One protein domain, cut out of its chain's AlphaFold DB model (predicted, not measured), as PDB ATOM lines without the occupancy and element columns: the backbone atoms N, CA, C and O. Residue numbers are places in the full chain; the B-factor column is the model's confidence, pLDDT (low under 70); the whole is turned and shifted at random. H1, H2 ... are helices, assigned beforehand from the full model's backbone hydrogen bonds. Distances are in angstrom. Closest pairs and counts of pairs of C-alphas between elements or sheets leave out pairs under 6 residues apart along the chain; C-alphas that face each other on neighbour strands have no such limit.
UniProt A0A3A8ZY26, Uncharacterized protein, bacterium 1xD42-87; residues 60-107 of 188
ATOM      1  N   ARG A  60     301.542 403.197 284.236       67.06
ATOM      2  CA  ARG A  60     301.746 403.882 282.945       67.06
ATOM      3  C   ARG A  60     300.432 404.139 282.208       67.06
ATOM      4  O   ARG A  60     300.251 405.221 281.649       67.06
ATOM      5  N   LEU A  61     299.510 403.172 282.237       68.19
ATOM      6  CA  LEU A  61     298.177 403.332 281.649       68.19
ATOM      7  C   LEU A  61     297.396 404.453 282.354       68.19
ATOM      8  O   LEU A  61     296.836 405.331 281.701       68.19
ATOM      9  N   PHE A  62     297.413 404.458 283.688       72.12
ATOM     10  CA  PHE A  62     296.721 405.448 284.508       72.12
ATOM     11  C   PHE A  62     297.270 406.870 284.309       72.12
ATOM     12  O   PHE A  62     296.490 407.804 284.132       72.12
ATOM     13  N   CYS A  63     298.595 407.040 284.232       72.88
ATOM     14  CA  CYS A  63     299.213 408.346 283.980       72.88
ATOM     15  C   CYS A  63     298.783 408.957 282.637       72.88
ATOM     16  O   CYS A  63     298.492 410.150 282.575       72.88
ATOM     17  N   ARG A  64     298.693 408.155 281.565       72.12
ATOM     18  CA  ARG A  64     298.221 408.643 280.255       72.12
ATOM     19  C   ARG A  64     296.752 409.071 280.285       72.12
ATOM     20  O   ARG A  64     296.406 410.072 279.663       72.12
ATOM     21  N   ILE A  65     295.913 408.353 281.033       75.25
ATOM     22  CA  ILE A  65     294.499 408.707 281.224       75.25
ATOM     23  C   ILE A  65     294.374 410.035 281.986       75.25
ATOM     24  O   ILE A  65     293.639 410.917 281.546       75.25
ATOM     25  N   ILE A  66     295.124 410.214 283.080       78.12
ATOM     26  CA  ILE A  66     295.122 411.473 283.847       78.12
ATOM     27  C   ILE A  66     295.590 412.644 282.981       78.12
ATOM     28  O   ILE A  66     294.980 413.711 283.012       78.12
ATOM     29  N   PHE A  67     296.650 412.457 282.194       78.88
ATOM     30  CA  PHE A  67     297.175 413.520 281.341       78.88
ATOM     31  C   PHE A  67     296.150 413.971 280.290       78.88
ATOM     32  O   PHE A  67     295.924 415.168 280.121       78.88
ATOM     33  N   ALA A  68     295.465 413.023 279.641       76.38
ATOM     34  CA  ALA A  68     294.378 413.333 278.714       76.38
ATOM     35  C   ALA A  68     293.233 414.097 279.405       76.38
ATOM     36  O   ALA A  68     292.693 415.049 278.842       76.38
ATOM     37  N   PHE A  69     292.904 413.729 280.647       74.19
ATOM     38  CA  PHE A  69     291.882 414.417 281.433       74.19
ATOM     39  C   PHE A  69     292.268 415.855 281.795       74.19
ATOM     40  O   PHE A  69     291.438 416.754 281.675       74.19
ATOM     41  N   GLY A  70     293.524 416.095 282.185       77.62
ATOM     42  CA  GLY A  70     294.020 417.438 282.496       77.62
ATOM     43  C   GLY A  70     293.854 418.412 281.325       77.62
ATOM     44  O   GLY A  70     293.437 419.552 281.525       77.62
ATOM     45  N   ILE A  71     294.081 417.940 280.095       79.88
ATOM     46  CA  ILE A  71     293.884 418.735 278.875       79.88
ATOM     47  C   ILE A  71     292.398 419.065 278.668       79.88
ATOM     48  O   ILE A  71     292.059 420.223 278.433       79.88
ATOM     49  N   ILE A  72     291.508 418.074 278.794       77.25
ATOM     50  CA  ILE A  72     290.056 418.256 278.599       77.25
ATOM     51  C   ILE A  72     289.463 419.181 279.672       77.25
ATOM     52  O   ILE A  72     288.631 420.035 279.376       77.25
ATOM     53  N   SER A  73     289.897 419.045 280.925       74.56
ATOM     54  CA  SER A  73     289.442 419.919 282.009       74.56
ATOM     55  C   SER A  73     289.935 421.358 281.827       74.56
ATOM     56  O   SER A  73     289.201 422.293 282.143       74.56
ATOM     57  N   GLY A  74     291.161 421.547 281.325       74.75
ATOM     58  CA  GLY A  74     291.730 422.872 281.072       74.75
ATOM     59  C   GLY A  74     290.997 423.630 279.963       74.75
ATOM     60  O   GLY A  74     290.739 424.824 280.104       74.75
ATOM     61  N   THR A  75     290.588 422.941 278.895       74.06
ATOM     62  CA  THR A  75     289.804 423.559 277.809       74.06
ATOM     63  C   THR A  75     288.384 423.919 278.244       74.06
ATOM     64  O   THR A  75     287.831 424.909 277.766       74.06
ATOM     65  N   PHE A  76     287.811 423.177 279.195       70.56
ATOM     66  CA  PHE A  76     286.462 423.430 279.706       70.56
ATOM     67  C   PHE A  76     286.353 424.722 280.533       70.56
ATOM     68  O   PHE A  76     285.319 425.386 280.499       70.56
ATOM     69  N   MET A  77     287.421 425.136 281.230       65.38
ATOM     70  CA  MET A  77     287.415 426.359 282.050       65.38
ATOM     71  C   MET A  77     287.347 427.670 281.247       65.38
ATOM     72  O   MET A  77     287.049 428.716 281.820       65.38
ATOM     73  N   LEU A  78     287.591 427.639 279.935       69.88
ATOM     74  CA  LEU A  78     287.564 428.834 279.080       69.88
ATOM     75  C   LEU A  78     286.160 429.186 278.553       69.88
ATOM     76  O   LEU A  78     285.980 430.231 277.931       69.88
ATOM     77  N   ILE A  79     285.152 428.345 278.807       72.94
ATOM     78  CA  ILE A  79     283.792 428.504 278.277       72.94
ATOM     79  C   ILE A  79     282.867 429.025 279.391       72.94
ATOM     80  O   ILE A  79     282.803 428.457 280.478       72.94
ATOM     81  N   ARG A  80     282.136 430.127 279.149       70.19
ATOM     82  CA  ARG A  80     281.184 430.691 280.128       70.19
ATOM     83  C   ARG A  80     280.002 429.742 280.369       70.19
ATOM     84  O   ARG A  80     279.364 429.278 279.429       70.19
ATOM     85  N   PHE A  81     279.699 429.508 281.643       67.56
ATOM     86  CA  PHE A  81     278.758 428.489 282.109       67.56
ATOM     87  C   PHE A  81     277.290 428.939 282.067       67.56
ATOM     88  O   PHE A  81     276.932 429.985 282.605       67.56
ATOM     89  N   SER A  82     276.425 428.090 281.510       78.00
ATOM     90  CA  SER A  82     274.974 428.085 281.754       78.00
ATOM     91  C   SER A  82     274.592 426.823 282.545       78.00
ATOM     92  O   SER A  82     275.366 425.867 282.585       78.00
ATOM     93  N   ALA A  83     273.411 426.772 283.171       77.00
ATOM     94  CA  ALA A  83     272.974 425.607 283.961       77.00
ATOM     95  C   ALA A  83     273.000 424.279 283.165       77.00
ATOM     96  O   ALA A  83     273.282 423.218 283.722       77.00
ATOM     97  N   TYR A  84     272.803 424.345 281.845       80.06
ATOM     98  CA  TYR A  84     272.907 423.200 280.938       80.06
ATOM     99  C   TYR A  84     274.332 422.629 280.843       80.06
ATOM    100  O   TYR A  84     274.498 421.422 280.677       80.06
ATOM    101  N   PHE A  85     275.367 423.461 281.011       78.81
ATOM    102  CA  PHE A  85     276.762 423.006 281.002       78.81
ATOM    103  C   PHE A  85     277.116 422.168 282.228       78.81
ATOM    104  O   PHE A  85     277.916 421.245 282.107       78.81
ATOM    105  N   ILE A  86     276.513 422.443 283.389       80.50
ATOM    106  CA  ILE A  86     276.760 421.663 284.611       80.50
ATOM    107  C   ILE A  86     276.245 420.235 284.423       80.50
ATOM    108  O   ILE A  86     276.946 419.271 284.719       80.50
ATOM    109  N   LEU A  87     275.038 420.091 283.877       84.38
ATOM    110  CA  LEU A  87     274.413 418.788 283.668       84.38
ATOM    111  C   LEU A  87     275.153 417.975 282.590       84.38
ATOM    112  O   LEU A  87     275.399 416.783 282.774       84.38
ATOM    113  N   LEU A  88     275.601 418.642 281.518       82.69
ATOM    114  CA  LEU A  88     276.466 418.045 280.497       82.69
ATOM    115  C   LEU A  88     277.812 417.593 281.087       82.69
ATOM    116  O   LEU A  88     278.261 416.491 280.795       82.69
ATOM    117  N   PHE A  89     278.430 418.409 281.944       81.88
ATOM    118  CA  PHE A  89     279.700 418.087 282.597       81.88
ATOM    119  C   PHE A  89     279.586 416.863 283.513       81.88
ATOM    120  O   PHE A  89     280.433 415.975 283.487       81.88
ATOM    121  N   VAL A  90     278.511 416.764 284.297       84.94
ATOM    122  CA  VAL A  90     278.281 415.581 285.138       84.94
ATOM    123  C   VAL A  90     278.104 414.329 284.270       84.94
ATOM    124  O   VAL A  90     278.703 413.292 284.556       84.94
ATOM    125  N   ALA A  91     277.348 414.425 283.173       86.81
ATOM    126  CA  ALA A  91     277.166 413.311 282.245       86.81
ATOM    127  C   ALA A  91     278.485 412.876 281.579       86.81
ATOM    128  O   ALA A  91     278.758 411.675 281.495       86.81
ATOM    129  N   THR A  92     279.336 413.817 281.154       83.88
ATOM    130  CA  THR A  92     280.640 413.493 280.555       83.88
ATOM    131  C   THR A  92     281.583 412.844 281.562       83.88
ATOM    132  O   THR A  92     282.251 411.872 281.211       83.88
ATOM    133  N   VAL A  93     281.595 413.295 282.820       84.69
ATOM    134  CA  VAL A  93     282.383 412.662 283.889       84.69
ATOM    135  C   VAL A  93     281.918 411.225 284.136       84.69
ATOM    136  O   VAL A  93     282.754 410.326 284.212       84.69
ATOM    137  N   ILE A  94     280.606 410.968 284.200       87.88
ATOM    138  CA  ILE A  94     280.071 409.607 284.386       87.88
ATOM    139  C   ILE A  94     280.460 408.700 283.212       87.88
ATOM    140  O   ILE A  94     280.991 407.608 283.427       87.88
ATOM    141  N   LEU A  95     280.249 409.155 281.972       86.00
ATOM    142  CA  LEU A  95     280.640 408.408 280.772       86.00
ATOM    143  C   LEU A  95     282.146 408.129 280.748       86.00
ATOM    144  O   LEU A  95     282.569 407.033 280.383       86.00
ATOM    145  N   MET A  96     282.954 409.086 281.202       81.38
ATOM    146  CA  MET A  96     284.395 408.918 281.316       81.38
ATOM    147  C   MET A  96     284.769 407.866 282.362       81.38
ATOM    148  O   MET A  96     285.611 407.018 282.082       81.38
ATOM    149  N   VAL A  97     284.147 407.869 283.545       83.25
ATOM    150  CA  VAL A  97     284.400 406.847 284.577       83.25
ATOM    151  C   VAL A  97     284.061 405.456 284.045       83.25
ATOM    152  O   VAL A  97     284.860 404.530 284.192       83.25
ATOM    153  N   ILE A  98     282.923 405.313 283.361       85.50
ATOM    154  CA  ILE A  98     282.525 404.055 282.717       85.50
ATOM    155  C   ILE A  98     283.564 403.636 281.671       85.50
ATOM    156  O   ILE A  98     283.996 402.481 281.662       85.50
ATOM    157  N   TRP A  99     284.018 404.565 280.828       82.06
ATOM    158  CA  TRP A  99     285.042 404.303 279.817       82.06
ATOM    159  C   TRP A  99     286.387 403.897 280.435       82.06
ATOM    160  O   TRP A  99     287.008 402.941 279.976       82.06
ATOM    161  N   ILE A 100     286.817 404.542 281.522       77.62
ATOM    162  CA  ILE A 100     288.045 404.195 282.251       77.62
ATOM    163  C   ILE A 100     287.940 402.793 282.853       77.62
ATOM    164  O   ILE A 100     288.873 402.001 282.722       77.62
ATOM    165  N   LEU A 101     286.811 402.459 283.482       78.12
ATOM    166  CA  LEU A 101     286.566 401.120 284.024       78.12
ATOM    167  C   LEU A 101     286.567 400.057 282.919       78.12
ATOM    168  O   LEU A 101     287.146 398.981 283.092       78.12
ATOM    169  N   TRP A 102     285.979 400.372 281.766       77.12
ATOM    170  CA  TRP A 102     285.994 399.510 280.588       77.12
ATOM    171  C   TRP A 102     287.418 399.313 280.042       77.12
ATOM    172  O   TRP A 102     287.845 398.175 279.835       77.12
ATOM    173  N   CYS A 103     288.198 400.389 279.918       68.38
ATOM    174  CA  CYS A 103     289.606 400.342 279.527       68.38
ATOM    175  C   CYS A 103     290.444 399.515 280.515       68.38
ATOM    176  O   CYS A 103     291.177 398.622 280.099       68.38
ATOM    177  N   LEU A 104     290.287 399.722 281.825       67.25
ATOM    178  CA  LEU A 104     290.987 398.956 282.867       67.25
ATOM    179  C   LEU A 104     290.662 397.454 282.832       67.25
ATOM    180  O   LEU A 104     291.503 396.625 283.202       67.25
ATOM    181  N   LYS A 105     289.445 397.093 282.417       65.75
ATOM    182  CA  LYS A 105     289.020 395.696 282.288       65.75
ATOM    183  C   LYS A 105     289.563 395.051 281.012       65.75
ATOM    184  O   LYS A 105     290.025 393.914 281.076       65.75
ATOM    185  N   ASN A 106     289.549 395.771 279.890       60.81
ATOM    186  CA  ASN A 106     289.893 395.211 278.585       60.81
ATOM    187  C   ASN A 106     291.383 395.294 278.228       60.81
ATOM    188  O   ASN A 106     291.863 394.387 277.561       60.81
ATOM    189  N   PHE A 107     292.152 396.267 278.730       64.19
ATOM    190  CA  PHE A 107     293.583 396.438 278.404       64.19
ATOM    191  C   PHE A 107     294.551 395.553 279.206       64.19
ATOM    192  O   PHE A 107     295.724 395.890 279.367       64.19
TER     193      PHE A 107
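Overview. This is residues 60 to 107 of the 188 residues of an uncharacterized protein of bacterium 1xD42-87 (UniProt A0A3A8ZY26). What shape do these atoms make? Two long helices, H1 and H2, run side by side in opposite ways with a visible gap between them, and residues 77 to 82 join them at one end, as in a long, narrow U. The two arms of the U are near each other without clear contact, and residues 77 to 84 stick out at its closed end. What is it made of? The printed part has 48 residues with two named helices, H1 then H2, and no named strand, in the class all helix. How compact is it? It is loose, with a radius of gyration of the C-alphas of 12.6 A and spans of 37 by 17 by 7 A.

Along the chain. Where is the first helix? H1 holds residues 60 to 76 and is 25.0 A long from its first to its last C-alpha, beginning at C-alpha 60 (301.746, 403.882, 282.945). Where is the second? H2 holds residues 83 to 106, is 35.2 A long from its first to its last C-alpha, and ends at C-alpha 106 (289.893, 395.211, 278.585).

Arrangement. How does H1 stand to H2? They are close but not clearly touching, with 1 pair of C-alphas within 8 A, those of Ile 65 and Ile 100, 7.9 A apart. Their lines stand at a shallow tilt of 12 degrees, opposite ways, with centres 13.0 A apart. What do the backbones show? In H1 every O i to N i+4 pair is within hydrogen-bond range, and in H2 19 of 20 are.

Size, cuts and confidence. How far does it reach? The two C-alphas farthest apart, those of Ser 82 and Phe 107, are 36.9 A apart. Is there a cut or a long link? The printed part has no cut, and the link from H1 to H2, 6 residues, is short. Where is confidence low? The mean pLDDT of the printed part is 76.2, and residues 60 to 61, 77 to 78, 81 and 103 to 107 are under 70.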